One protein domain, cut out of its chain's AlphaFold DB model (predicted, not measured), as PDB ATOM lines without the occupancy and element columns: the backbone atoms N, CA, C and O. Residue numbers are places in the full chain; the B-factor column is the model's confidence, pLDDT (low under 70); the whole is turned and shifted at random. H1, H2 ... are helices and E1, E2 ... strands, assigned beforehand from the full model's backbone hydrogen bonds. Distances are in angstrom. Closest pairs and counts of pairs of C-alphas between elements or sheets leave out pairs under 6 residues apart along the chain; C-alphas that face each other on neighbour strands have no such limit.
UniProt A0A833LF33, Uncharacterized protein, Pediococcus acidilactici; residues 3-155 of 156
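This is residues 3 to 155 of the 156 residues of an uncharacterized protein of Pediococcus acidilactici (UniProt A0A833LF33). Two five-stranded sheets lie partly face to face as a sandwich with their strands crossed, two helices, H3 and H4, cover the E3 and E2 end of one sheet, and one long helix, H1, sticks out of this body as an arm with its residues 3 to 22. The arm makes much of the length: the C-alphas span 71 by 36 by 29 A, while the body without residues 3 to 22 spans 40 by 35 by 30 A. The printed part has 153 residues, with four named helices and ten named strands in the order H1 H2 E1 E2 E3 H3 H4 E4 E5 E6 E7 E8 E9 E10, of mixed class. The sheets run E4 E5 E6 E8 E9 and E3 E2 E1 E10 E7, both antiparallel. The whole is loose, with a radius of gyration of the C-alphas of 18.6 A.

Begin at C-alpha 92, at (315.736, 78.038, 51.459), where E4, residues 92 to 99, sets out on its 23.2 A. E5, residues 102 to 109, comes back over 23.0 A, and E6, residues 114 to 120, covers 19.4 A. To the same sheet belong E8, residues 133 to 138, 16.4 A, and E9, residues 142 to 146. For the other sheet look at E1, residues 39 to 43; E2, residues 50 to 55, 16.2 A; E3, residues 62 to 65; E7, residues 128 to 131; and E10, residues 150 to 154, which ends at C-alpha 154 at (311.649, 55.754, 44.198). H3 is residues 68 to 74, and H4 is residues 78 to 88, 15.2 A. Find C-alpha 3 at (269.890, 31.562, 41.869); from there H1, residues 3 to 29, runs 38.7 A, and the short H2, residues 31 to 34, follows.

Start in the sheet E4 E5 E6 E8 E9, with edge strands E4 and E9. E4 E5 E6 is a meander, each strand the antiparallel neighbour of the one before; look for N 95 and O 106, 2.9 A, and N 105 and O 117, 2.8 A. E6 and E8 show N 118 and O 135 at 2.8 A, and the hairpin E8 and E9 shows N 136 and O 144 at 2.9 A. The sheet E3 E2 E1 E10 E7 makes a sandwich with it, two sheets face to face, their strands at 84 degrees; the closest C-alphas of E3 and E4 are those of Val 62 and Ser 95, 5.3 A. This second sheet is strongly twisted, and its E1 E2 E3 is also a meander, with N 42 and O 51 at 2.8 A and N 54 and O 63 at 2.8 A. E1 and E10 have N 41 and O 153 at 2.8 A, and E10 and E7 have N 129 and O 152 at 2.9 A. E7 runs on into E8 at 76 degrees, from the one sheet to the other. H3 and H4 are on the same face of the sheet E3 E2 E1 E10 E7, two layers, helices on one face of a sheet. H3 lies over E2, along the strands, at a height over the sheet of 8.3 A; the closest C-alphas are those of Tyr 52 and Ala 71, 6.0 A. H3 and H4 touch at Ala 74 and Phe 81, their closest C-alphas, 4.0 A, at a steep tilt of 59 degrees, opposite ways. H1 only grazes the sheet E4 E5 E6 E8 E9 with residues 28 to 29, and H2 only grazes it with residues 31 to 34. In H1, H3 and H4 every O i to N i+4 pair is within hydrogen-bond range; H2 is too short for one.

The C-alphas farthest apart, those of Lys 3 and Asp 111, are 70.9 A apart. The printed part has no cut, and no link is long. Mean pLDDT of the printed part is 83.7; residues 3 to 28 are under 70.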
ATOM      1  N   LYS A   3     269.725  30.836  40.587       48.19
ATOM      2  CA  LYS A   3     269.890  31.562  41.869       48.19
ATOM      3  C   LYS A   3     271.273  31.354  42.514       48.19
ATOM      4  O   LYS A   3     271.885  32.309  42.970       48.19
ATOM      5  N   LYS A   4     271.815  30.129  42.452       46.72
ATOM      6  CA  LYS A   4     273.121  29.763  43.042       46.72
ATOM      7  C   LYS A   4     274.307  30.503  42.397       46.72
ATOM      8  O   LYS A   4     275.249  30.854  43.093       46.72
ATOM      9  N   LYS A   5     274.250  30.780  41.084       43.50
ATOM     10  CA  LYS A   5     275.313  31.504  40.358       43.50
ATOM     11  C   LYS A   5     275.361  32.996  40.713       43.50
ATOM     12  O   LYS A   5     276.452  33.530  40.843       43.50
ATOM     13  N   TRP A   6     274.210  33.641  40.925       44.00
ATOM     14  CA  TRP A   6     274.136  35.052  41.338       44.00
ATOM     15  C   TRP A   6     274.623  35.274  42.774       44.00
ATOM     16  O   TRP A   6     275.326  36.245  43.030       44.00
ATOM     17  N   THR A   7     274.335  34.346  43.694       55.41
ATOM     18  CA  THR A   7     274.870  34.398  45.065       55.41
ATOM     19  C   THR A   7     276.393  34.264  45.084       55.41
ATOM     20  O   THR A   7     277.059  35.024  45.775       55.41
ATOM     21  N   ILE A   8     276.956  33.350  44.283       54.72
ATOM     22  CA  ILE A   8     278.413  33.179  44.156       54.72
ATOM     23  C   ILE A   8     279.058  34.429  43.536       54.72
ATOM     24  O   ILE A   8     280.074  34.900  44.038       54.72
ATOM     25  N   PHE A   9     278.453  35.010  42.494       44.19
ATOM     26  CA  PHE A   9     278.954  36.242  41.872       44.19
ATOM     27  C   PHE A   9     278.925  37.436  42.837       44.19
ATOM     28  O   PHE A   9     279.900  38.178  42.922       44.19
ATOM     29  N   GLY A  10     277.846  37.589  43.614       53.47
ATOM     30  CA  GLY A  10     277.738  38.628  44.643       53.47
ATOM     31  C   GLY A  10     278.794  38.489  45.743       53.47
ATOM     32  O   GLY A  10     279.381  39.485  46.158       53.47
ATOM     33  N   LEU A  11     279.104  37.255  46.158       57.59
ATOM     34  CA  LEU A  11     280.148  36.963  47.147       57.59
ATOM     35  C   LEU A  11     281.552  37.305  46.619       57.59
ATOM     36  O   LEU A  11     282.345  37.912  47.332       57.59
ATOM     37  N   ILE A  12     281.843  36.985  45.353       55.28
ATOM     38  CA  ILE A  12     283.126  37.316  44.709       55.28
ATOM     39  C   ILE A  12     283.305  38.835  44.576       55.28
ATOM     40  O   ILE A  12     284.370  39.357  44.903       55.28
ATOM     41  N   VAL A  13     282.268  39.563  44.150       59.31
ATOM     42  CA  VAL A  13     282.310  41.032  44.048       59.31
ATOM     43  C   VAL A  13     282.486  41.675  45.425       59.31
ATOM     44  O   VAL A  13     283.298  42.585  45.568       59.31
ATOM     45  N   ALA A  14     281.803  41.174  46.458       59.50
ATOM     46  CA  ALA A  14     281.971  41.661  47.826       59.50
ATOM     47  C   ALA A  14     283.405  41.449  48.345       59.50
ATOM     48  O   ALA A  14     283.997  42.372  48.899       59.50
ATOM     49  N   VAL A  15     284.005  40.278  48.103       58.88
ATOM     50  CA  VAL A  15     285.405  40.005  48.471       58.88
ATOM     51  C   VAL A  15     286.368  40.920  47.707       58.88
ATOM     52  O   VAL A  15     287.279  41.476  48.312       58.88
ATOM     53  N   LEU A  16     286.150  41.152  46.408       51.03
ATOM     54  CA  LEU A  16     286.971  42.078  45.618       51.03
ATOM     55  C   LEU A  16     286.845  43.532  46.087       51.03
ATOM     56  O   LEU A  16     287.840  44.251  46.077       51.03
ATOM     57  N   LEU A  17     285.665  43.967  46.533       52.16
ATOM     58  CA  LEU A  17     285.461  45.305  47.095       52.16
ATOM     59  C   LEU A  17     286.089  45.452  48.487       52.16
ATOM     60  O   LEU A  17     286.673  46.492  48.772       52.16
ATOM     61  N   ILE A  18     286.040  44.415  49.330       56.78
ATOM     62  CA  ILE A  18     286.684  44.417  50.655       56.78
ATOM     63  C   ILE A  18     288.210  44.391  50.510       56.78
ATOM     64  O   ILE A  18     288.908  45.171  51.154       56.78
ATOM     65  N   VAL A  19     288.742  43.540  49.629       52.66
ATOM     66  CA  VAL A  19     290.186  43.450  49.373       52.66
ATOM     67  C   VAL A  19     290.679  44.693  48.630       52.66
ATOM     68  O   VAL A  19     291.667  45.294  49.036       52.66
ATOM     69  N   GLY A  20     289.980  45.137  47.584       41.56
ATOM     70  CA  GLY A  20     290.333  46.332  46.813       41.56
ATOM     71  C   GLY A  20     290.206  47.620  47.627       41.56
ATOM     72  O   GLY A  20     291.113  48.450  47.607       41.56
ATOM     73  N   GLY A  21     289.129  47.757  48.403       45.88
ATOM     74  CA  GLY A  21     288.908  48.870  49.325       45.88
ATOM     75  C   GLY A  21     289.902  48.871  50.486       45.88
ATOM     76  O   GLY A  21     290.465  49.916  50.800       45.88
ATOM     77  N   GLY A  22     290.206  47.703  51.061       50.78
ATOM     78  CA  GLY A  22     291.216  47.550  52.111       50.78
ATOM     79  C   GLY A  22     292.636  47.854  51.625       50.78
ATOM     80  O   GLY A  22     293.395  48.523  52.323       50.78
ATOM     81  N   VAL A  23     292.993  47.439  50.404       60.22
ATOM     82  CA  VAL A  23     294.277  47.782  49.772       60.22
ATOM     83  C   VAL A  23     294.355  49.278  49.464       60.22
ATOM     84  O   VAL A  23     295.375  49.897  49.760       60.22
ATOM     85  N   TYR A  24     293.284  49.882  48.941       53.84
ATOM     86  CA  TYR A  24     293.222  51.325  48.680       53.84
ATOM     87  C   TYR A  24     293.349  52.143  49.973       53.84
ATOM     88  O   TYR A  24     294.165  53.064  50.051       53.84
ATOM     89  N   TRP A  25     292.618  51.750  51.020       57.81
ATOM     90  CA  TRP A  25     292.692  52.357  52.348       57.81
ATOM     91  C   TRP A  25     294.096  52.239  52.944       57.81
ATOM     92  O   TRP A  25     294.675  53.227  53.399       57.81
ATOM     93  N   ASN A  26     294.691  51.045  52.884       59.69
ATOM     94  CA  ASN A  26     296.040  50.802  53.381       59.69
ATOM     95  C   ASN A  26     297.074  51.629  52.602       59.69
ATOM     96  O   ASN A  26     297.930  52.254  53.216       59.69
ATOM     97  N   MET A  27     296.976  51.722  51.273       63.69
ATOM     98  CA  MET A  27     297.888  52.533  50.453       63.69
ATOM     99  C   MET A  27     297.769  54.037  50.725       63.69
ATOM    100  O   MET A  27     298.792  54.724  50.689       63.69
ATOM    101  N   SER A  28     296.564  54.526  51.033       61.22
ATOM    102  CA  SER A  28     296.316  55.920  51.415       61.22
ATOM    103  C   SER A  28     296.837  56.235  52.825       61.22
ATOM    104  O   SER A  28     297.471  57.262  53.046       61.22
ATOM    105  N   HIS A  29     296.695  55.319  53.788       70.25
ATOM    106  CA  HIS A  29     297.260  55.489  55.136       70.25
ATOM    107  C   HIS A  29     298.756  55.137  55.242       70.25
ATOM    108  O   HIS A  29     299.435  55.561  56.175       70.25
ATOM    109  N   SER A  30     299.310  54.415  54.265       76.81
ATOM    110  CA  SER A  30     300.727  54.025  54.209       76.81
ATOM    111  C   SER A  30     301.683  55.191  53.980       76.81
ATOM    112  O   SER A  30     302.891  55.013  54.113       76.81
ATOM    113  N   VAL A  31     301.177  56.358  53.586       79.69
ATOM    114  CA  VAL A  31     301.972  57.515  53.152       79.69
ATOM    115  C   VAL A  31     302.969  57.939  54.232       79.69
ATOM    116  O   VAL A  31     304.170  57.980  53.965       79.69
ATOM    117  N   ALA A  32     302.501  58.083  55.474       81.19
ATOM    118  CA  ALA A  32     303.330  58.409  56.637       81.19
ATOM    119  C   ALA A  32     304.406  57.349  56.947       81.19
ATOM    120  O   ALA A  32     305.427  57.656  57.547       81.19
ATOM    121  N   LYS A  33     304.205  56.093  56.526       84.19
ATOM    122  CA  LYS A  33     305.156  54.991  56.746       84.19
ATOM    123  C   LYS A  33     306.128  54.793  55.583       84.19
ATOM    124  O   LYS A  33     307.226  54.283  55.782       84.19
ATOM    125  N   LYS A  34     305.709  55.107  54.354       88.19
ATOM    126  CA  LYS A  34     306.458  54.787  53.132       88.19
ATOM    127  C   LYS A  34     307.282  55.955  52.604       88.19
ATOM    128  O   LYS A  34     308.277  55.691  51.945       88.19
ATOM    129  N   ILE A  35     306.887  57.200  52.866       90.19
ATOM    130  CA  ILE A  35     307.620  58.379  52.387       90.19
ATOM    131  C   ILE A  35     308.916  58.634  53.180       90.19
ATOM    132  O   ILE A  35     309.955  58.768  52.527       90.19
ATOM    133  N   PRO A  36     308.914  58.653  54.531       93.12
ATOM    134  CA  PRO A  36     310.111  58.996  55.300       93.12
ATOM    135  C   PRO A  36     311.316  58.103  54.985       93.12
ATOM    136  O   PRO A  36     311.186  56.887  54.811       93.12
ATOM    137  N   GLY A  37     312.502  58.712  54.924       92.44
ATOM    138  CA  GLY A  37     313.780  58.025  54.702       92.44
ATOM    139  C   GLY A  37     314.015  57.512  53.280       92.44
ATOM    140  O   GLY A  37     314.914  56.698  53.073       92.44
ATOM    141  N   ASN A  38     313.216  57.940  52.302       94.88
ATOM    142  CA  ASN A  38     313.345  57.514  50.912       94.88
ATOM    143  C   ASN A  38     313.591  58.704  49.979       94.88
ATOM    144  O   ASN A  38     313.209  59.836  50.268       94.88
ATOM    145  N   THR A  39     314.221  58.430  48.836       96.19
ATOM    146  CA  THR A  39     314.400  59.404  47.753       96.19
ATOM    147  C   THR A  39     313.461  59.072  46.606       96.19
ATOM    148  O   THR A  39     313.355  57.910  46.208       96.19
ATOM    149  N   TYR A  40     312.812  60.089  46.054       95.62
ATOM    150  CA  TYR A  40     311.909  59.971  44.920       95.62
ATOM    151  C   TYR A  40     312.273  60.951  43.812       95.62
ATOM    152  O   TYR A  40     312.887  61.981  44.062       95.62
ATOM    153  N   VAL A  41     311.873  60.630  42.585       94.88
ATOM    154  CA  VAL A  41     311.976  61.502  41.420       94.88
ATOM    155  C   VAL A  41     310.600  61.712  40.804       94.88
ATOM    156  O   VAL A  41     309.857  60.761  40.561       94.88
ATOM    157  N   TYR A  42     310.275  62.969  40.540       91.81
ATOM    158  CA  TYR A  42     309.197  63.381  39.656       91.81
ATOM    159  C   TYR A  42     309.794  63.830  38.323       91.81
ATOM    160  O   TYR A  42     310.802  64.534  38.297       91.81
ATOM    161  N   GLN A  43     309.165  63.436  37.220       85.00
ATOM    162  CA  GLN A  43     309.494  63.918  35.881       85.00
ATOM    163  C   GLN A  43     308.358  64.798  35.369       85.00
ATOM    164  O   GLN A  43     307.185  64.450  35.526       85.00
ATOM    165  N   SER A  44     308.707  65.919  34.735       77.94
ATOM    166  CA  SER A  44     307.739  66.756  34.025       77.94
ATOM    167  C   SER A  44     307.008  65.950  32.947       77.94
ATOM    168  O   SER A  44     307.493  64.924  32.466       77.94
ATOM    169  N   LEU A  45     305.842  66.438  32.518       75.44
ATOM    170  CA  LEU A  45     305.065  65.801  31.445       75.44
ATOM    171  C   LEU A  45     305.863  65.685  30.134       75.44
ATOM    172  O   LEU A  45     305.760  64.681  29.435       75.44
ATOM    173  N   SER A  46     306.695  66.686  29.846       75.62
ATOM    174  CA  SER A  46     307.641  66.738  28.725       75.62
ATOM    175  C   SER A  46     308.899  65.882  28.922       75.62
ATOM    176  O   SER A  46     309.660  65.709  27.976       75.62
ATOM    177  N   LYS A  47     309.118  65.327  30.124       77.19
ATOM    178  CA  LYS A  47     310.283  64.510  30.522       77.19
ATOM    179  C   LYS A  47     311.647  65.203  30.396       77.19
ATOM    180  O   LYS A  47     312.681  64.555  30.513       77.19
ATOM    181  N   ASP A  48     311.650  66.515  30.203       80.75
ATOM    182  CA  ASP A  48     312.833  67.373  30.105       80.75
ATOM    183  C   ASP A  48     313.360  67.820  31.477       80.75
ATOM    184  O   ASP A  48     314.528  68.179  31.614       80.75
ATOM    185  N   LYS A  49     312.507  67.791  32.509       81.25
ATOM    186  CA  LYS A  49     312.835  68.240  33.864       81.25
ATOM    187  C   LYS A  49     312.582  67.127  34.862       81.25
ATOM    188  O   LYS A  49     311.567  66.434  34.806       81.25
ATOM    189  N   SER A  50     313.515  66.980  35.794       87.31
ATOM    190  CA  SER A  50     313.405  66.055  36.919       87.31
ATOM    191  C   SER A  50     313.525  66.820  38.229       87.31
ATOM    192  O   SER A  50     314.384  67.689  38.367       87.31
ATOM    193  N   LEU A  51     312.671  66.469  39.183       90.69
ATOM    194  CA  LEU A  51     312.709  66.950  40.554       90.69
ATOM    195  C   LEU A  51     312.957  65.756  41.468       90.69
ATOM    196  O   LEU A  51     312.142  64.838  41.527       90.69
ATOM    197  N   TYR A  52     314.076  65.771  42.170       92.94
ATOM    198  CA  TYR A  52     314.420  64.779  43.170       92.94
ATOM    199  C   TYR A  52     314.055  65.297  44.555       92.94
ATOM    200  O   TYR A  52     314.353  66.442  44.891       92.94
ATOM    201  N   VAL A  53     313.423  64.441  45.349       95.31
ATOM    202  CA  VAL A  53     312.945  64.756  46.693       95.31
ATOM    203  C   VAL A  53     313.418  63.653  47.631       95.31
ATOM    204  O   VAL A  53     312.989  62.503  47.509       95.31
ATOM    205  N   THR A  54     314.322  63.988  48.542       96.50
ATOM    206  CA  THR A  54     314.831  63.077  49.568       96.50
ATOM    207  C   THR A  54     314.224  63.456  50.905       96.50
ATOM    208  O   THR A  54     314.422  64.570  51.377       96.50
ATOM    209  N   PHE A  55     313.497  62.528  51.521       95.62
ATOM    210  CA  PHE A  55     312.824  62.743  52.798       95.62
ATOM    211  C   PHE A  55     313.709  62.309  53.961       95.62
ATOM    212  O   PHE A  55     314.271  61.208  53.931       95.62
ATOM    213  N   ALA A  56     313.779  63.130  55.011       94.50
ATOM    214  CA  ALA A  56     314.422  62.725  56.252       94.50
ATOM    215  C   ALA A  56     313.774  61.443  56.795       94.50
ATOM    216  O   ALA A  56     312.572  61.208  56.647       94.50
ATOM    217  N   LYS A  57     314.576  60.584  57.433       91.06
ATOM    218  CA  LYS A  57     314.057  59.379  58.098       91.06
ATOM    219  C   LYS A  57     313.218  59.730  59.329       91.06
ATOM    220  O   LYS A  57     312.226  59.061  59.590       91.06
ATOM    221  N   ASN A  58     313.636  60.768  60.050       90.31
ATOM    222  CA  ASN A  58     312.981  61.309  61.233       90.31
ATOM    223  C   ASN A  58     312.865  62.829  61.072       90.31
ATOM    224  O   ASN A  58     313.767  63.441  60.502       90.31
ATOM    225  N   GLY A  59     311.801  63.421  61.611       91.56
ATOM    226  CA  GLY A  59     311.520  64.848  61.458       91.56
ATOM    227  C   GLY A  59     310.853  65.184  60.126       91.56
ATOM    228  O   GLY A  59     310.422  64.301  59.380       91.56
ATOM    229  N   ASP A  60     310.765  66.477  59.856       95.31
ATOM    230  CA  ASP A  60     310.022  67.074  58.749       95.31
ATOM    231  C   ASP A  60     310.934  67.658  57.666       95.31
ATOM    232  O   ASP A  60     310.437  68.234  56.713       95.31
ATOM    233  N   HIS A  61     312.253  67.500  57.744       96.69
ATOM    234  CA  HIS A  61     313.159  68.051  56.735       96.69
ATOM    235  C   HIS A  61     313.117  67.276  55.410       96.69
ATOM    236  O   HIS A  61     312.998  66.044  55.373       96.69
ATOM    237  N   VAL A  62     313.296  67.992  54.300       95.62
ATOM    238  CA  VAL A  62     313.384  67.405  52.957       95.62
ATOM    239  C   VAL A  62     314.454  68.113  52.121       95.62
ATOM    240  O   VAL A  62     314.611  69.329  52.170       95.62
ATOM    241  N   VAL A  63     315.212  67.345  51.341       93.94
ATOM    242  CA  VAL A  63     316.157  67.878  50.349       93.94
ATOM    243  C   VAL A  63     315.498  67.806  48.979       93.94
ATOM    244  O   VAL A  63     315.071  66.733  48.547       93.94
ATOM    245  N   VAL A  64     315.423  68.942  48.292       92.38
ATOM    246  CA  VAL A  64     314.807  69.094  46.974       92.38
ATOM    247  C   VAL A  64     315.875  69.547  45.987       92.38
ATOM    248  O   VAL A  64     316.544  70.557  46.180       92.38
ATOM    249  N   SER A  65     316.069  68.786  44.912       87.62
ATOM    250  CA  SER A  65     317.134  69.061  43.948       87.62
ATOM    251  C   SER A  65     316.736  68.685  42.529       87.62
ATOM    252  O   SER A  65     316.056  67.690  42.304       87.62
ATOM    253  N   SER A  66     317.228  69.426  41.540       86.00
ATOM    254  CA  SER A  66     317.206  69.000  40.134       86.00
ATOM    255  C   SER A  66     318.368  68.057  39.784       86.00
ATOM    256  O   SER A  66     318.371  67.443  38.718       86.00
ATOM    257  N   ASN A  67     319.351  67.896  40.681       85.69
ATOM    258  CA  ASN A  67     320.546  67.091  40.459       85.69
ATOM    259  C   ASN A  67     320.428  65.705  41.116       85.69
ATOM    260  O   ASN A  67     320.412  65.560  42.341       85.69
ATOM    261  N   LYS A  68     320.445  64.658  40.283       88.31
ATOM    262  CA  LYS A  68     320.393  63.255  40.722       88.31
ATOM    263  C   LYS A  68     321.516  62.883  41.695       88.31
ATOM    264  O   LYS A  68     321.293  62.077  42.593       88.31
ATOM    265  N   ALA A  69     322.723  63.419  41.512       89.81
ATOM    266  CA  ALA A  69     323.872  63.096  42.353       89.81
ATOM    267  C   ALA A  69     323.715  63.661  43.772       89.81
ATOM    268  O   ALA A  69     323.990  62.944  44.732       89.81
ATOM    269  N   SER A  70     323.220  64.896  43.909       86.25
ATOM    270  CA  SER A  70     322.918  65.506  45.212       86.25
ATOM    271  C   SER A  70     321.828  64.731  45.949       86.25
ATOM    272  O   SER A  70     322.004  64.372  47.109       86.25
ATOM    273  N   ALA A  71     320.753  64.351  45.253       89.25
ATOM    274  CA  ALA A  71     319.696  63.534  45.846       89.25
ATOM    275  C   ALA A  71     320.184  62.137  46.268       89.25
ATOM    276  O   ALA A  71     319.836  61.643  47.338       89.25
ATOM    277  N   LYS A  72     321.045  61.504  45.458       90.75
ATOM    278  CA  LYS A  72     321.674  60.229  45.830       90.75
ATOM    279  C   LYS A  72     322.531  60.364  47.083       90.75
ATOM    280  O   LYS A  72     322.426  59.504  47.947       90.75
ATOM    281  N   LYS A  73     323.338  61.423  47.201       93.06
ATOM    282  CA  LYS A  73     324.125  61.705  48.413       93.06
ATOM    283  C   LYS A  73     323.222  61.896  49.628       93.06
ATOM    284  O   LYS A  73     323.429  61.231  50.638       93.06
ATOM    285  N   ALA A  74     322.180  62.718  49.507       91.44
ATOM    286  CA  ALA A  74     321.218  62.936  50.584       91.44
ATOM    287  C   ALA A  74     320.551  61.624  51.039       91.44
ATOM    288  O   ALA A  74     320.285  61.441  52.221       91.44
ATOM    289  N   GLY A  75     320.314  60.683  50.118       92.19
ATOM    290  CA  GLY A  75     319.708  59.384  50.417       92.19
ATOM    291  C   GLY A  75     320.640  58.322  51.019       92.19
ATOM    292  O   GLY A  75     320.153  57.252  51.375       92.19
ATOM    293  N   GLN A  76     321.955  58.561  51.128       93.12
ATOM    294  CA  GLN A  76     322.923  57.537  51.567       93.12
ATOM    295  C   GLN A  76     322.880  57.253  53.072       93.12
ATOM    296  O   GLN A  76     322.978  56.103  53.496       93.12
ATOM    297  N   SER A  77     322.788  58.298  53.891       94.06
ATOM    298  CA  SER A  77     322.814  58.200  55.353       94.06
ATOM    299  C   SER A  77     322.191  59.443  55.981       94.06
ATOM    300  O   SER A  77     322.105  60.483  55.332       94.06
ATOM    301  N   ALA A  78     321.831  59.375  57.267       93.38
ATOM    302  CA  ALA A  78     321.353  60.545  58.010       93.38
ATOM    303  C   ALA A  78     322.388  61.689  58.021       93.38
ATOM    304  O   ALA A  78     322.049  62.833  57.761       93.38
ATOM    305  N   SER A  79     323.674  61.373  58.202       94.62
ATOM    306  CA  SER A  79     324.746  62.379  58.172       94.62
ATOM    307  C   SER A  79     324.948  63.025  56.796       94.62
ATOM    308  O   SER A  79     325.318  64.198  56.713       94.62
ATOM    309  N   SER A  80     324.723  62.275  55.712       95.06
ATOM    310  CA  SER A  80     324.796  62.804  54.346       95.06
ATOM    311  C   SER A  80     323.567  63.648  54.026       95.06
ATOM    312  O   SER A  80     323.705  64.721  53.448       95.06
ATOM    313  N   PHE A  81     322.389  63.207  54.475       96.06
ATOM    314  CA  PHE A  81     321.157  63.986  54.427       96.06
ATOM    315  C   PHE A  81     321.333  65.346  55.106       96.06
ATOM    316  O   PHE A  81     321.142  66.374  54.462       96.06
ATOM    317  N   ASP A  82     321.776  65.359  56.367       95.31
ATOM    318  CA  ASP A  82     321.946  66.588  57.147       95.31
ATOM    319  C   ASP A  82     322.923  67.554  56.476       95.31
ATOM    320  O   ASP A  82     322.735  68.767  56.513       95.31
ATOM    321  N   ARG A  83     323.972  67.032  55.834       95.81
ATOM    322  CA  ARG A  83     324.941  67.851  55.100       95.81
ATOM    323  C   ARG A  83     324.318  68.522  53.879       95.81
ATOM    324  O   ARG A  83     324.535  69.714  53.679       95.81
ATOM    325  N   GLU A  84     323.584  67.767  53.065       93.88
ATOM    326  CA  GLU A  84     322.923  68.304  51.870       93.88
ATOM    327  C   GLU A  84     321.801  69.278  52.262       93.88
ATOM    328  O   GLU A  84     321.692  70.354  51.676       93.88
ATOM    329  N   TYR A  85     321.043  68.973  53.320       93.19
ATOM    330  CA  TYR A  85     320.032  69.873  53.874       93.19
ATOM    331  C   TYR A  85     320.644  71.190  54.369       93.19
ATOM    332  O   TYR A  85     320.212  72.261  53.949       93.19
ATOM    333  N   LYS A  86     321.729  71.131  55.156       94.69
ATOM    334  CA  LYS A  86     322.462  72.324  55.622       94.69
ATOM    335  C   LYS A  86     323.075  73.154  54.495       94.69
ATOM    336  O   LYS A  86     323.341  74.345  54.653       94.69
ATOM    337  N   ALA A  87     323.369  72.541  53.353       91.56
ATOM    338  CA  ALA A  87     323.806  73.280  52.175       91.56
ATOM    339  C   ALA A  87     322.626  74.000  51.501       91.56
ATOM    340  O   ALA A  87     322.778  75.154  51.100       91.56
ATOM    341  N   GLN A  88     321.466  73.344  51.414       88.44
ATOM    342  CA  GLN A  88     320.236  73.877  50.824       88.44
ATOM    343  C   GLN A  88     319.622  75.013  51.658       88.44
ATOM    344  O   GLN A  88     319.267  76.051  51.095       88.44
ATOM    345  N   GLU A  89     319.589  74.873  52.988       89.50
ATOM    346  CA  GLU A  89     319.007  75.863  53.915       89.50
ATOM    347  C   GLU A  89     319.713  77.229  53.864       89.50
ATOM    348  O   GLU A  89     319.158  78.253  54.254       89.50
ATOM    349  N   LYS A  90     320.927  77.288  53.291       89.31
ATOM    350  CA  LYS A  90     321.605  78.554  52.979       89.31
ATOM    351  C   LYS A  90     320.855  79.401  51.953       89.31
ATOM    352  O   LYS A  90     321.226  80.558  51.793       89.31
ATOM    353  N   ASN A  91     319.861  78.874  51.254       85.00
ATOM    354  CA  ASN A  91     319.023  79.637  50.331       85.00
ATOM    355  C   ASN A  91     317.547  79.535  50.722       85.00
ATOM    356  O   ASN A  91     316.866  80.558  50.790       85.00
ATOM    357  N   ALA A  92     317.090  78.316  51.011       85.81
ATOM    358  CA  ALA A  92     315.736  78.038  51.459       85.81
ATOM    359  C   ALA A  92     315.697  76.756  52.299       85.81
ATOM    360  O   ALA A  92     316.327  75.753  51.946       85.81
ATOM    361  N   SER A  93     314.953  76.778  53.399       91.94
ATOM    362  CA  SER A  93     314.609  75.579  54.158       91.94
ATOM    363  C   SER A  93     313.429  74.886  53.492       91.94
ATOM    364  O   SER A  93     312.560  75.513  52.887       91.94
ATOM    365  N   TRP A  94     313.414  73.561  53.575       94.06
ATOM    366  CA  TRP A  94     312.334  72.769  53.012       94.06
ATOM    367  C   TRP A  94     311.837  71.767  54.037       94.06
ATOM    368  O   TRP A  94     312.620  71.007  54.613       94.06
ATOM    369  N   SER A  95     310.523  71.718  54.210       95.12
ATOM    370  CA  SER A  95     309.871  70.781  55.111       95.12
ATOM    371  C   SER A  95     308.801  69.952  54.409       95.12
ATOM    372  O   SER A  95     308.355  70.256  53.298       95.12
ATOM    373  N   TYR A  96     308.405  68.852  55.042       95.50
ATOM    374  CA  TYR A  96     307.338  67.995  54.574       95.50
ATOM    375  C   TYR A  96     306.452  67.490  55.707       95.50
ATOM    376  O   TYR A  96     306.889  67.259  56.831       95.50
ATOM    377  N   LYS A  97     305.193  67.222  55.368       93.75
ATOM    378  CA  LYS A  97     304.243  66.541  56.242       93.75
ATOM    379  C   LYS A  97     303.503  65.468  55.458       93.75
ATOM    380  O   LYS A  97     302.824  65.774  54.486       93.75
ATOM    381  N   ALA A  98     303.635  64.215  55.876       91.50
ATOM    382  CA  ALA A  98     302.995  63.061  55.249       91.50
ATOM    383  C   ALA A  98     301.929  62.479  56.193       91.50
ATOM    384  O   ALA A  98     302.273  61.834  57.181       91.50
ATOM    385  N   GLU A  99     300.644  62.688  55.903       87.12
ATOM    386  CA  GLU A  99     299.537  62.289  56.787       87.12
ATOM    387  C   GLU A  99     298.265  61.967  55.990       87.12
ATOM    388  O   GLU A  99     297.946  62.662  55.031       87.12
ATOM    389  N   GLY A 100     297.522  60.924  56.379       80.38
ATOM    390  CA  GLY A 100     296.136  60.719  55.924       80.38
ATOM    391  C   GLY A 100     295.924  60.717  54.401       80.38
ATOM    392  O   GLY A 100     294.948  61.280  53.920       80.38
ATOM    393  N   GLY A 101     296.839  60.125  53.624       87.94
ATOM    394  CA  GLY A 101     296.761  60.142  52.156       87.94
ATOM    395  C   GLY A 101     297.219  61.449  51.509       87.94
ATOM    396  O   GLY A 101     296.972  61.660  50.323       87.94
ATOM    397  N   THR A 102     297.882  62.323  52.258       92.19
ATOM    398  CA  THR A 102     298.402  63.603  51.776       92.19
ATOM    399  C   THR A 102     299.894  63.737  52.046       92.19
ATOM    400  O   THR A 102     300.442  63.117  52.962       92.19
ATOM    401  N   LEU A 103     300.553  64.532  51.211       94.56
ATOM    402  CA  LEU A 103     301.925  64.983  51.399       94.56
ATOM    403  C   LEU A 103     301.935  66.480  51.153       94.56
ATOM    404  O   LEU A 103     301.628  66.918  50.049       94.56
ATOM    405  N   THR A 104     302.349  67.244  52.144       95.06
ATOM    406  CA  THR A 104     302.656  68.657  51.987       95.06
ATOM    407  C   THR A 104     304.162  68.813  51.891       95.06
ATOM    408  O   THR A 104     304.874  68.233  52.703       95.06
ATOM    409  N   LEU A 105     304.638  69.567  50.904       94.50
ATOM    410  CA  LEU A 105     305.989  70.116  50.845       94.50
ATOM    411  C   LEU A 105     305.883  71.620  51.055       94.50
ATOM    412  O   LEU A 105     305.024  72.248  50.436       94.50
ATOM    413  N   ALA A 106     306.746  72.185  51.885       93.44
ATOM    414  CA  ALA A 106     306.864  73.621  52.054       93.44
ATOM    415  C   ALA A 106     308.312  74.047  51.826       93.44
ATOM    416  O   ALA A 106     309.243  73.354  52.228       93.44
ATOM    417  N   GLU A 107     308.471  75.179  51.163       91.12
ATOM    418  CA  GLU A 107     309.719  75.904  51.008       91.12
ATOM    419  C   GLU A 107     309.580  77.223  51.750       91.12
ATOM    420  O   GLU A 107     308.614  77.952  51.525       91.12
ATOM    421  N   GLU A 108     310.551  77.538  52.590       92.12
ATOM    422  CA  GLU A 108     310.685  78.843  53.214       92.12
ATOM    423  C   GLU A 108     312.019  79.453  52.788       92.12
ATOM    424  O   GLU A 108     313.103  78.920  53.034       92.12
ATOM    425  N   THR A 109     311.940  80.573  52.083       87.19
ATOM    426  CA  THR A 109     313.118  81.315  51.646       87.19
ATOM    427  C   THR A 109     313.687  82.140  52.799       87.19
ATOM    428  O   THR A 109     313.003  82.467  53.768       87.19
ATOM    429  N   LYS A 110     314.949  82.558  52.681       88.38
ATOM    430  CA  LYS A 110     315.613  83.402  53.693       88.38
ATOM    431  C   LYS A 110     314.910  84.723  54.017       88.38
ATOM    432  O   LYS A 110     315.116  85.266  55.095       88.38
ATOM    433  N   ASP A 111     314.131  85.258  53.084       89.38
ATOM    434  CA  ASP A 111     313.319  86.463  53.256       89.38
ATOM    435  C   ASP A 111     311.916  86.171  53.824       89.38
ATOM    436  O   ASP A 111     311.046  87.040  53.783       89.38
ATOM    437  N   GLY A 112     311.693  84.967  54.364       88.75
ATOM    438  CA  GLY A 112     310.465  84.569  55.057       88.75
ATOM    439  C   GLY A 112     309.283  84.296  54.128       88.75
ATOM    440  O   GLY A 112     308.134  84.297  54.571       88.75
ATOM    441  N   GLN A 113     309.525  84.104  52.828       88.56
ATOM    442  CA  GLN A 113     308.462  83.755  51.890       88.56
ATOM    443  C   GLN A 113     308.237  82.255  51.897       88.56
ATOM    444  O   GLN A 113     309.161  81.473  51.687       88.56
ATOM    445  N   VAL A 114     306.978  81.872  52.090       89.81
ATOM    446  CA  VAL A 114     306.578  80.471  52.150       89.81
ATOM    447  C   VAL A 114     305.834  80.089  50.878       89.81
ATOM    448  O   VAL A 114     304.849  80.728  50.498       89.81
ATOM    449  N   SER A 115     306.302  79.022  50.239       86.69
ATOM    450  CA  SER A 115     305.606  78.330  49.159       86.69
ATOM    451  C   SER A 115     305.256  76.916  49.602       86.69
ATOM    452  O   SER A 115     306.047  76.256  50.264       86.69
ATOM    453  N   GLN A 116     304.072  76.432  49.247       90.56
ATOM    454  CA  GLN A 116     303.566  75.136  49.675       90.56
ATOM    455  C   GLN A 116     302.938  74.372  48.510       90.56
ATOM    456  O   GLN A 116     302.195  74.931  47.703       90.56
ATOM    457  N   TRP A 117     303.174  73.063  48.478       93.19
ATOM    458  CA  TRP A 117     302.552  72.112  47.564       93.19
ATOM    459  C   TRP A 117     301.933  70.976  48.367       93.19
ATOM    460  O   TRP A 117     302.644  70.225  49.030       93.19
ATOM    461  N   GLN A 118     300.614  70.823  48.297       94.44
ATOM    462  CA  GLN A 118     299.896  69.725  48.935       94.44
ATOM    463  C   GLN A 118     299.423  68.732  47.880       94.44
ATOM    464  O   GLN A 118     298.559  69.019  47.055       94.44
ATOM    465  N   TYR A 119     299.985  67.536  47.928       93.38
ATOM    466  CA  TYR A 119     299.629  66.391  47.109       93.38
ATOM    467  C   TYR A 119     298.507  65.607  47.788       93.38
ATOM    468  O   TYR A 119     298.635  65.194  48.941       93.38
ATOM    469  N   ASN A 120     297.416  65.378  47.060       92.31
ATOM    470  CA  ASN A 120     296.180  64.798  47.583       92.31
ATOM    471  C   ASN A 120     295.906  63.417  46.981       92.31
ATOM    472  O   ASN A 120     296.283  63.127  45.839       92.31
ATOM    473  N   HIS A 121     295.172  62.589  47.729       91.81
ATOM    474  CA  HIS A 121     294.798  61.226  47.331       91.81
ATOM    475  C   HIS A 121     296.026  60.385  46.961       91.81
ATOM    476  O   HIS A 121     296.099  59.789  45.881       91.81
ATOM    477  N   ILE A 122     297.032  60.405  47.834       92.81
ATOM    478  CA  ILE A 122     298.278  59.691  47.618       92.81
ATOM    479  C   ILE A 122     298.065  58.204  47.819       92.81
ATOM    480  O   ILE A 122     297.582  57.753  48.849       92.81
ATOM    481  N   LEU A 123     298.533  57.438  46.845       90.31
ATOM    482  CA  LEU A 123     298.664  55.998  46.933       90.31
ATOM    483  C   LEU A 123     300.147  55.642  46.916       90.31
ATOM    484  O   LEU A 123     300.831  55.860  45.911       90.31
ATOM    485  N   ALA A 124     300.652  55.104  48.026       90.12
ATOM    486  CA  ALA A 124     302.064  54.772  48.186       90.12
ATOM    487  C   ALA A 124     302.327  53.261  48.074       90.12
ATOM    488  O   ALA A 124     301.694  52.434  48.730       90.12
ATOM    489  N   THR A 125     303.330  52.895  47.277       88.38
ATOM    490  CA  THR A 125     303.874  51.533  47.138       88.38
ATOM    491  C   THR A 125     305.357  51.520  47.523       88.38
ATOM    492  O   THR A 125     305.948  52.563  47.784       88.38
ATOM    493  N   ASN A 126     306.004  50.350  47.522       86.38
ATOM    494  CA  ASN A 126     307.442  50.258  47.818       86.38
ATOM    495  C   ASN A 126     308.337  50.883  46.729       86.38
ATOM    496  O   ASN A 126     309.498  51.174  46.999       86.38
ATOM    497  N   LYS A 127     307.812  51.066  45.508       92.50
ATOM    498  CA  LYS A 127     308.567  51.549  44.339       92.50
ATOM    499  C   LYS A 127     308.237  52.986  43.946       92.50
ATOM    500  O   LYS A 127     309.013  53.601  43.232       92.50
ATOM    501  N   LYS A 128     307.071  53.499  44.334       94.00
ATOM    502  CA  LYS A 128     306.581  54.829  43.950       94.00
ATOM    503  C   LYS A 128     305.412  55.261  44.816       94.00
ATOM    504  O   LYS A 128     304.719  54.399  45.364       94.00
ATOM    505  N   PHE A 129     305.132  56.555  44.843       94.00
ATOM    506  CA  PHE A 129     303.831  57.069  45.253       94.00
ATOM    507  C   PHE A 129     303.200  57.885  44.125       94.00
ATOM    508  O   PHE A 129     303.888  58.410  43.249       94.00
ATOM    509  N   THR A 130     301.874  57.945  44.104       93.81
ATOM    510  CA  THR A 130     301.130  58.731  43.117       93.81
ATOM    511  C   THR A 130     300.117  59.602  43.818       93.81
ATOM    512  O   THR A 130     299.397  59.066  44.652       93.81
ATOM    513  N   ALA A 131     300.011  60.875  43.451       93.50
ATOM    514  CA  ALA A 131     298.938  61.748  43.922       93.50
ATOM    515  C   ALA A 131     297.905  61.932  42.809       93.50
ATOM    516  O   ALA A 131     298.276  62.064  41.642       93.50
ATOM    517  N   GLY A 132     296.618  61.917  43.154       91.50
ATOM    518  CA  GLY A 132     295.532  62.126  42.189       91.50
ATOM    519  C   GLY A 132     295.359  63.593  41.789       91.50
ATOM    520  O   GLY A 132     294.875  63.885  40.701       91.50
ATOM    521  N   SER A 133     295.767  64.508  42.666       91.25
ATOM    522  CA  SER A 133     295.816  65.946  42.407       91.25
ATOM    523  C   SER A 133     296.854  66.602  43.312       91.25
ATOM    524  O   SER A 133     297.332  65.981  44.266       91.25
ATOM    525  N   PHE A 134     297.180  67.862  43.048       91.38
ATOM    526  CA  PHE A 134     297.890  68.689  44.013       91.38
ATOM    527  C   PHE A 134     297.379  70.127  43.985       91.38
ATOM    528  O   PHE A 134     296.882  70.608  42.965       91.38
ATOM    529  N   THR A 135     297.481  70.803  45.118       91.00
ATOM    530  CA  THR A 135     297.258  72.241  45.255       91.00
ATOM    531  C   THR A 135     298.584  72.913  45.550       91.00
ATOM    532  O   THR A 135     299.454  72.316  46.184       91.00
ATOM    533  N   TYR A 136     298.749  74.144  45.090       87.00
ATOM    534  CA  TYR A 136     299.939  74.933  45.367       87.00
ATOM    535  C   TYR A 136     299.562  76.337  45.817       87.00
ATOM    536  O   TYR A 136     298.545  76.885  45.394       87.00
ATOM    537  N   GLN A 137     300.424  76.913  46.640       87.12
ATOM    538  CA  GLN A 137     300.459  78.322  46.985       87.12
ATOM    539  C   GLN A 137     301.919  78.739  46.892       87.12
ATOM    540  O   GLN A 137     302.740  78.263  47.662       87.12
ATOM    541  N   ILE A 138     302.260  79.566  45.913       82.44
ATOM    542  CA  ILE A 138     303.635  79.990  45.663       82.44
ATOM    543  C   ILE A 138     303.724  81.469  46.005       82.44
ATOM    544  O   ILE A 138     302.938  82.285  45.505       82.44
ATOM    545  N   ALA A 139     304.691  81.819  46.848       81.69
ATOM    546  CA  ALA A 139     304.946  83.204  47.192       81.69
ATOM    547  C   ALA A 139     305.120  84.041  45.916       81.69
ATOM    548  O   ALA A 139     305.856  83.666  45.005       81.69
ATOM    549  N   LYS A 140     304.395  85.163  45.827       78.81
ATOM    550  CA  LYS A 140     304.381  86.092  44.677       78.81
ATOM    551  C   LYS A 140     303.849  85.535  43.342       78.81
ATOM    552  O   LYS A 140     303.670  86.325  42.421       78.81
ATOM    553  N   ALA A 141     303.549  84.239  43.226       76.38
ATOM    554  CA  ALA A 141     303.001  83.627  42.005       76.38
ATOM    555  C   ALA A 141     301.554  83.114  42.157       76.38
ATOM    556  O   ALA A 141     300.944  82.677  41.181       76.38
ATOM    557  N   GLY A 142     300.982  83.205  43.360       83.19
ATOM    558  CA  GLY A 142     299.578  82.900  43.620       83.19
ATOM    559  C   GLY A 142     299.326  81.432  43.954       83.19
ATOM    560  O   GLY A 142     300.238  80.677  44.290       83.19
ATOM    561  N   GLN A 143     298.058  81.031  43.895       90.19
ATOM    562  CA  GLN A 143     297.601  79.704  44.303       90.19
ATOM    563  C   GLN A 143     296.786  79.024  43.207       90.19
ATOM    564  O   GLN A 143     296.180  79.687  42.366       90.19
ATOM    565  N   GLY A 144     296.737  77.696  43.232       84.44
ATOM    566  CA  GLY A 144     295.970  76.934  42.257       84.44
ATOM    567  C   GLY A 144     295.835  75.459  42.597       84.44
ATOM    568  O   GLY A 144     296.391  74.950  43.572       84.44
ATOM    569  N   GLN A 145     295.072  74.764  41.758       91.75
ATOM    570  CA  GLN A 145     294.852  73.328  41.854       91.75
ATOM    571  C   GLN A 145     295.105  72.672  40.503       91.75
ATOM    572  O   GLN A 145     294.589  73.102  39.475       91.75
ATOM    573  N   VAL A 146     295.829  71.561  40.533       86.50
ATOM    574  CA  VAL A 146     296.069  70.709  39.377       86.50
ATOM    575  C   VAL A 146     295.389  69.367  39.616       86.50
ATOM    576  O   VAL A 146     295.745  68.620  40.526       86.50
ATOM    577  N   LYS A 147     294.401  69.041  38.777       90.81
ATOM    578  CA  LYS A 147     293.619  67.791  38.842       90.81
ATOM    579  C   LYS A 147     294.234  66.656  38.013       90.81
ATOM    580  O   LYS A 147     293.523  65.799  37.499       90.81
ATOM    581  N   HIS A 148     295.554  66.669  37.857       84.06
ATOM    582  CA  HIS A 148     296.283  65.636  37.134       84.06
ATOM    583  C   HIS A 148     297.022  64.717  38.091       84.06
ATOM    584  O   HIS A 148     297.589  65.148  39.097       84.06
ATOM    585  N   LYS A 149     297.061  63.439  37.713       89.50
ATOM    586  CA  LYS A 149     297.843  62.436  38.416       89.50
ATOM    587  C   LYS A 149     299.330  62.744  38.273       89.50
ATOM    588  O   LYS A 149     299.839  62.840  37.160       89.50
ATOM    589  N   VAL A 150     300.029  62.791  39.400       89.56
ATOM    590  CA  VAL A 150     301.491  62.899  39.459       89.56
ATOM    591  C   VAL A 150     302.085  61.611  40.007       89.56
ATOM    592  O   VAL A 150     301.477  60.929  40.838       89.56
ATOM    593  N   VAL A 151     303.264  61.250  39.512       94.31
ATOM    594  CA  VAL A 151     303.959  60.011  39.873       94.31
ATOM    595  C   VAL A 151     305.355  60.358  40.361       94.31
ATOM    596  O   VAL A 151     306.104  61.033  39.664       94.31
ATOM    597  N   PHE A 152     305.684  59.860  41.547       95.00
ATOM    598  CA  PHE A 152     306.992  59.978  42.167       95.00
ATOM    599  C   PHE A 152     307.599  58.588  42.285       95.00
ATOM    600  O   PHE A 152     307.128  57.758  43.066       95.00
ATOM    601  N   GLU A 153     308.627  58.314  41.493       95.69
ATOM    602  CA  GLU A 153     309.296  57.015  41.471       95.69
ATOM    603  C   GLU A 153     310.446  56.991  42.466       95.69
ATOM    604  O   GLU A 153     311.207  57.946  42.570       95.69
ATOM    605  N   LYS A 154     310.569  55.909  43.231       94.62
ATOM    606  CA  LYS A 154     311.649  55.754  44.198       94.62
ATOM    607  C   LYS A 154     312.971  55.630  43.446       94.62
ATOM    608  O   LYS A 154     313.083  54.834  42.515       94.62
ATOM    609  N   VAL A 155     313.967  56.402  43.863       90.25
ATOM    610  CA  VAL A 155     315.325  56.312  43.326       90.25
ATOM    611  C   VAL A 155     316.039  55.161  44.026       90.25
ATOM    612  O   VAL A 155     316.176  55.173  45.249       90.25
TER     613      VAL A 155